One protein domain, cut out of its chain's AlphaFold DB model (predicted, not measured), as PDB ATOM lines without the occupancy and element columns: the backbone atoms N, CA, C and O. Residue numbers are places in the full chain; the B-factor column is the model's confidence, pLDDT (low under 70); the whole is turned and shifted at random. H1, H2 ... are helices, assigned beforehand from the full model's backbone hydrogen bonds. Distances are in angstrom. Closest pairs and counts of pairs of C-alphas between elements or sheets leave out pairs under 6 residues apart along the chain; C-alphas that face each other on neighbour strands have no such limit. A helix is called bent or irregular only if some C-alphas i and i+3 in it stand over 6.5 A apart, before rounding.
ATOM      1  N   LEU A  14      38.444 -39.453  40.465       66.12
ATOM      2  CA  LEU A  14      39.368 -39.493  41.584       66.12
ATOM      3  C   LEU A  14      40.551 -40.349  41.146       66.12
ATOM      4  O   LEU A  14      40.364 -41.388  40.516       66.12
ATOM      5  N   ASN A  15      41.772 -39.912  41.447       76.38
ATOM      6  CA  ASN A  15      42.975 -40.634  41.030       76.38
ATOM      7  C   ASN A  15      42.936 -42.119  41.460       76.38
ATOM      8  O   ASN A  15      43.453 -42.994  40.767       76.38
ATOM      9  N   CYS A  16      42.235 -42.414  42.561       81.56
ATOM     10  CA  CYS A  16      41.986 -43.773  43.019       81.56
ATOM     11  C   CYS A  16      41.079 -44.593  42.092       81.56
ATOM     12  O   CYS A  16      41.379 -45.761  41.896       81.56
ATOM     13  N   TYR A  17      40.052 -44.020  41.451       86.62
ATOM     14  CA  TYR A  17      39.222 -44.758  40.486       86.62
ATOM     15  C   TYR A  17      40.066 -45.306  39.333       86.62
ATOM     16  O   TYR A  17      39.948 -46.472  38.980       86.62
ATOM     17  N   LYS A  18      40.969 -44.484  38.779       86.38
ATOM     18  CA  LYS A  18      41.877 -44.924  37.707       86.38
ATOM     19  C   LYS A  18      42.816 -46.033  38.179       86.38
ATOM     20  O   LYS A  18      43.039 -46.981  37.438       86.38
ATOM     21  N   THR A  19      43.324 -45.911  39.405       87.00
ATOM     22  CA  THR A  19      44.205 -46.914  40.022       87.00
ATOM     23  C   THR A  19      43.470 -48.247  40.180       87.00
ATOM     24  O   THR A  19      43.924 -49.264  39.676       87.00
ATOM     25  N   TRP A  20      42.271 -48.239  40.772       90.06
ATOM     26  CA  TRP A  20      41.461 -49.448  40.935       90.06
ATOM     27  C   TRP A  20      40.995 -50.048  39.610       90.06
ATOM     28  O   TRP A  20      40.964 -51.268  39.475       90.06
ATOM     29  N   LEU A  21      40.674 -49.220  38.614       90.25
ATOM     30  CA  LEU A  21      40.326 -49.696  37.277       90.25
ATOM     31  C   LEU A  21      41.497 -50.437  36.615       90.25
ATOM     32  O   LEU A  21      41.272 -51.451  35.962       90.25
ATOM     33  N   GLN A  22      42.729 -49.950  36.795       88.56
ATOM     34  CA  GLN A  22      43.940 -50.615  36.306       88.56
ATOM     35  C   GLN A  22      44.246 -51.906  37.075       88.56
ATOM     36  O   GLN A  22      44.636 -52.895  36.460       88.56
ATOM     37  N   ASP A  23      44.059 -51.899  38.395       88.12
ATOM     38  CA  ASP A  23      44.456 -52.998  39.280       88.12
ATOM     39  C   ASP A  23      43.458 -54.172  39.298       88.12
ATOM     40  O   ASP A  23      43.870 -55.328  39.377       88.12
ATOM     41  N   ILE A  24      42.150 -53.891  39.258       86.81
ATOM     42  CA  ILE A  24      41.076 -54.891  39.425       86.81
ATOM     43  C   ILE A  24      40.314 -55.160  38.117       86.81
ATOM     44  O   ILE A  24      39.779 -56.255  37.933       86.81
ATOM     45  N   GLY A  25      40.255 -54.189  37.200       84.25
ATOM     46  CA  GLY A  25      39.447 -54.285  35.981       84.25
ATOM     47  C   GLY A  25      37.929 -54.318  36.236       84.25
ATOM     48  O   GLY A  25      37.458 -54.437  37.366       84.25
ATOM     49  N   GLU A  26      37.140 -54.193  35.163       81.88
ATOM     50  CA  GLU A  26      35.663 -54.318  35.168       81.88
ATOM     51  C   GLU A  26      34.898 -53.399  36.150       81.88
ATOM     52  O   GLU A  26      33.780 -53.708  36.585       81.88
ATOM     53  N   LEU A  27      35.482 -52.247  36.479       85.06
ATOM     54  CA  LEU A  27      34.911 -51.251  37.380       85.06
ATOM     55  C   LEU A  27      34.274 -50.114  36.573       85.06
ATOM     56  O   LEU A  27      34.930 -49.129  36.244       85.06
ATOM     57  N   ASP A  28      33.003 -50.271  36.214       86.69
ATOM     58  CA  ASP A  28      32.228 -49.209  35.570       86.69
ATOM     59  C   ASP A  28      31.828 -48.100  36.578       86.69
ATOM     60  O   ASP A  28      31.962 -48.272  37.798       86.69
ATOM     61  N   PRO A  29      31.365 -46.928  36.096       85.50
ATOM     62  CA  PRO A  29      31.007 -45.813  36.971       85.50
ATOM     63  C   PRO A  29      29.904 -46.134  37.988       85.50
ATOM     64  O   PRO A  29      29.916 -45.566  39.082       85.50
ATOM     65  N   ASP A  30      28.977 -47.032  37.652       86.75
ATOM     66  CA  ASP A  30      27.848 -47.385  38.515       86.75
ATOM     67  C   ASP A  30      28.309 -48.281  39.669       86.75
ATOM     68  O   ASP A  30      28.012 -47.996  40.833       86.75
ATOM     69  N   LYS A  31      29.148 -49.283  39.384       86.62
ATOM     70  CA  LYS A  31      29.826 -50.088  40.410       86.62
ATOM     71  C   LYS A  31      30.710 -49.229  41.303       86.62
ATOM     72  O   LYS A  31      30.739 -49.422  42.513       86.62
ATOM     73  N   TRP A  32      31.419 -48.249  40.746       88.31
ATOM     74  CA  TRP A  32      32.235 -47.348  41.563       88.31
ATOM     75  C   TRP A  32      31.396 -46.489  42.517       88.31
ATOM     76  O   TRP A  32      31.763 -46.297  43.677       88.31
ATOM     77  N   MET A  33      30.245 -45.998  42.055       86.38
ATOM     78  CA  MET A  33      29.278 -45.309  42.912       86.38
ATOM     79  C   MET A  33      28.746 -46.225  44.023       86.38
ATOM     80  O   MET A  33      28.576 -45.773  45.157       86.38
ATOM     81  N   GLU A  34      28.520 -47.508  43.728       85.56
ATOM     82  CA  GLU A  34      28.128 -48.508  44.725       85.56
ATOM     83  C   GLU A  34      29.202 -48.689  45.807       85.56
ATOM     84  O   GLU A  34      28.884 -48.574  46.994       85.56
ATOM     85  N   VAL A  35      30.471 -48.844  45.413       86.25
ATOM     86  CA  VAL A  35      31.624 -48.927  46.330       86.25
ATOM     87  C   VAL A  35      31.655 -47.729  47.281       86.25
ATOM     88  O   VAL A  35      31.693 -47.888  48.504       86.25
ATOM     89  N   LEU A  36      31.565 -46.508  46.740       85.31
ATOM     90  CA  LEU A  36      31.561 -45.275  47.539       85.31
ATOM     91  C   LEU A  36      30.392 -45.227  48.537       85.31
ATOM     92  O   LEU A  36      30.534 -44.744  49.666       85.31
ATOM     93  N   ARG A  37      29.229 -45.753  48.145       81.88
ATOM     94  CA  ARG A  37      28.045 -45.813  49.003       81.88
ATOM     95  C   ARG A  37      28.195 -46.846  50.124       81.88
ATOM     96  O   ARG A  37      27.684 -46.605  51.213       81.88
ATOM     97  N   HIS A  38      28.862 -47.974  49.891       77.75
ATOM     98  CA  HIS A  38      29.067 -49.005  50.918       77.75
ATOM     99  C   HIS A  38      30.091 -48.569  51.969       77.75
ATOM    100  O   HIS A  38      29.830 -48.683  53.168       77.75
ATOM    101  N   LEU A  39      31.181 -47.926  51.545       72.50
ATOM    102  CA  LEU A  39      32.198 -47.361  52.442       72.50
ATOM    103  C   LEU A  39      31.638 -46.374  53.470       72.50
ATOM    104  O   LEU A  39      32.065 -46.325  54.617       72.50
ATOM    105  N   THR A  40      30.654 -45.569  53.078       65.69
ATOM    106  CA  THR A  40      30.050 -44.588  53.992       65.69
ATOM    107  C   THR A  40      29.074 -45.215  54.993       65.69
ATOM    108  O   THR A  40      28.743 -44.570  55.992       65.69
ATOM    109  N   LYS A  41      28.648 -46.464  54.760       70.25
ATOM    110  CA  LYS A  41      27.657 -47.196  55.566       70.25
ATOM    111  C   LYS A  41      28.253 -48.260  56.489       70.25
ATOM    112  O   LYS A  41      27.622 -48.586  57.487       70.25
ATOM    113  N   SER A  42      29.431 -48.792  56.163       63.75
ATOM    114  CA  SER A  42      30.003 -49.993  56.793       63.75
ATOM    115  C   SER A  42      30.341 -49.837  58.287       63.75
ATOM    116  O   SER A  42      30.256 -50.804  59.037       63.75
ATOM    117  N   THR A  43      30.672 -48.633  58.766       69.12
ATOM    118  CA  THR A  43      31.051 -48.427  60.176       69.12
ATOM    119  C   THR A  43      30.588 -47.080  60.720       69.12
ATOM    120  O   THR A  43      30.560 -46.079  60.006       69.12
ATOM    121  N   ILE A  44      30.225 -47.037  62.005       72.62
ATOM    122  CA  ILE A  44      29.832 -45.807  62.712       72.62
ATOM    123  C   ILE A  44      31.076 -45.058  63.217       72.62
ATOM    124  O   ILE A  44      31.087 -43.825  63.248       72.62
ATOM    125  N   ALA A  45      32.146 -45.783  63.557       82.44
ATOM    126  CA  ALA A  45      33.335 -45.220  64.179       82.44
ATOM    127  C   ALA A  45      34.178 -44.411  63.182       82.44
ATOM    128  O   ALA A  45      34.632 -44.910  62.152       82.44
ATOM    129  N   SER A  46      34.464 -43.150  63.520       82.25
ATOM    130  CA  SER A  46      35.230 -42.234  62.662       82.25
ATOM    131  C   SER A  46      36.636 -42.740  62.326       82.25
ATOM    132  O   SER A  46      37.147 -42.462  61.242       82.25
ATOM    133  N   ARG A  47      37.261 -43.498  63.238       84.19
ATOM    134  CA  ARG A  47      38.572 -44.120  63.007       84.19
ATOM    135  C   ARG A  47      38.514 -45.117  61.852       84.19
ATOM    136  O   ARG A  47      39.362 -45.058  60.964       84.19
ATOM    137  N   ASP A  48      37.512 -45.984  61.849       81.06
ATOM    138  CA  ASP A  48      37.369 -47.035  60.843       81.06
ATOM    139  C   ASP A  48      36.951 -46.435  59.498       81.06
ATOM    140  O   ASP A  48      37.519 -46.794  58.469       81.06
ATOM    141  N   LYS A  49      36.086 -45.407  59.506       82.50
ATOM    142  CA  LYS A  49      35.791 -44.605  58.304       82.50
ATOM    143  C   LYS A  49      37.057 -44.009  57.696       82.50
ATOM    144  O   LYS A  49      37.245 -44.054  56.486       82.50
ATOM    145  N   LEU A  50      37.949 -43.454  58.521       85.50
ATOM    146  CA  LEU A  50      39.206 -42.888  58.035       85.50
ATOM    147  C   LEU A  50      40.123 -43.962  57.435       85.50
ATOM    148  O   LEU A  50      40.769 -43.701  56.424       85.50
ATOM    149  N   ILE A  51      40.187 -45.149  58.042       85.88
ATOM    150  CA  ILE A  51      40.944 -46.291  57.508       85.88
ATOM    151  C   ILE A  51      40.389 -46.689  56.136       85.88
ATOM    152  O   ILE A  51      41.143 -46.745  55.170       85.88
ATOM    153  N   GLN A  52      39.074 -46.865  56.033       83.31
ATOM    154  CA  GLN A  52      38.379 -47.207  54.795       83.31
ATOM    155  C   GLN A  52      38.597 -46.162  53.690       83.31
ATOM    156  O   GLN A  52      38.943 -46.510  52.562       83.31
ATOM    157  N   VAL A  53      38.499 -44.869  54.016       85.38
ATOM    158  CA  VAL A  53      38.795 -43.779  53.071       85.38
ATOM    159  C   VAL A  53      40.259 -43.819  52.635       85.38
ATOM    160  O   VAL A  53      40.548 -43.751  51.441       85.38
ATOM    161  N   LYS A  54      41.208 -43.970  53.566       87.38
ATOM    162  CA  LYS A  54      42.637 -44.062  53.226       87.38
ATOM    163  C   LYS A  54      42.945 -45.260  52.332       87.38
ATOM    164  O   LYS A  54      43.794 -45.132  51.444       87.38
ATOM    165  N   PHE A  55      42.264 -46.378  52.571       88.56
ATOM    166  CA  PHE A  55      42.387 -47.613  51.810       88.56
ATOM    167  C   PHE A  55      41.854 -47.437  50.393       88.56
ATOM    168  O   PHE A  55      42.595 -47.647  49.436       88.56
ATOM    169  N   LEU A  56      40.621 -46.943  50.252       88.12
ATOM    170  CA  LEU A  56      40.020 -46.675  48.949       88.12
ATOM    171  C   LEU A  56      40.853 -45.684  48.133       88.12
ATOM    172  O   LEU A  56      40.983 -45.824  46.923       88.12
ATOM    173  N   HIS A  57      41.430 -44.676  48.782       86.88
ATOM    174  CA  HIS A  57      42.274 -43.697  48.107       86.88
ATOM    175  C   HIS A  57      43.683 -44.206  47.770       86.88
ATOM    176  O   HIS A  57      44.474 -43.434  47.229       86.88
ATOM    177  N   CYS A  58      44.013 -45.461  48.096       85.81
ATOM    178  CA  CYS A  58      45.348 -46.040  47.924       85.81
ATOM    179  C   CYS A  58      46.444 -45.160  48.562       85.81
ATOM    180  O   CYS A  58      47.537 -45.001  48.024       85.81
ATOM    181  N   SER A  59      46.128 -44.515  49.692       84.12
ATOM    182  CA  SER A  59      46.924 -43.406  50.252       84.12
ATOM    183  C   SER A  59      48.040 -43.841  51.206       84.12
ATOM    184  O   SER A  59      48.797 -43.010  51.713       84.12
ATOM    185  N   TYR A  60      48.146 -45.139  51.479       84.69
ATOM    186  CA  TYR A  60      49.183 -45.674  52.347       84.69
ATOM    187  C   TYR A  60      50.560 -45.603  51.682       84.69
ATOM    188  O   TYR A  60      50.714 -45.732  50.467       84.69
TER     189      TYR A  60
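Overview. This is residues 14 to 60 of the 145 residues of an uncharacterized protein of Xenopus laevis (UniProt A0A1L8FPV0). Three short helices, H1, H2 and H3, make a loose frame with few contacts: H2 runs along one side, and H3 and H1 make the other side, with the end of H3 coming near the start of H1. H3 runs opposite ways to H2 at a shallow tilt, while H1 is turned crosswise to H2. The printed part has 47 residues with three named helices, in the order H1, H2, H3 along the chain, and no named strand; the class is all helix. The whole is only just compact, close to loose, with a radius of gyration of the C-alphas of 11.0 A, and the C-alphas span 30 by 23 by 15 A along their three main axes.

Arrangement. Begin with H2, residues 29 to 39, and H3, residues 46 to 56; with 11 residues each they are the longest helices. H2 and H3 only just touch, with 3 pairs of C-alphas within 8 A. To see their closest C-alphas, look at Leu 39 and Gln 52, which are 6.6 A apart. The lines of H2 and H3 stand at a shallow tilt of 27 degrees, opposite ways, and their centres are 15.1 A apart; the two form a helical hairpin, two helices that follow each other and run opposite ways. Now go outward to H1, residues 15 to 24, which touches no helix. H1 and H3 are close but not clearly touching, with 1 pair of C-alphas within 8 A, those of Cys 16 and Leu 56, at 6.9 A. H1 and H3 run the same way at a steep tilt of 65 degrees, and their centres are 17.5 A apart. H1 and H2 are also close but not clearly touching: their closest C-alphas are those of Tyr 17 and Trp 32, 7.5 A apart. Their lines are about perpendicular, at 78 degrees, with 13.1 A from centre to centre. In the backbones of H1, H2 and H3, every O i to N i+4 pair is within hydrogen-bond range.

Along the chain. Find C-alpha 29 of Pro 29 at (31.007, -45.813, 36.971), where H2 begins; read on to Leu 39 at (32.198, -47.361, 52.442), 15.6 A away, and you will see that the z value has risen most. H3 then begins at Ser 46 and runs back toward lower z, ending at Leu 56, whose C-alpha is at (40.020, -46.675, 48.949); its length from first to last C-alpha is 15.2 A. H1 comes before both in the chain: find Asn 15 at (42.975, -40.634, 41.030), and from there follow the falling y values to C-alpha 24 of Ile 24, 14.5 A away. No helix is bent or irregular.

Size, cuts and confidence. The printed part runs from residue 14 to residue 60 without a cut, within a full chain of 145 residues. Its two C-alphas farthest apart are those of Glu 26 and Ala 45, 30.5 A from each other, while the first and last printed C-alphas, of Leu 14 and Tyr 60, are 15.8 A apart. Look between the helices for the links: H1 to H2 is a tight link of 4 residues, H2 to H3 is a short link of 6 residues, and no link is long. In the B-factor column the mean pLDDT of the printed part is 82.7, and four residues are under 70: residue 14, residue 40 and residues 42 to 43, of which the last three lie between H2 and H3.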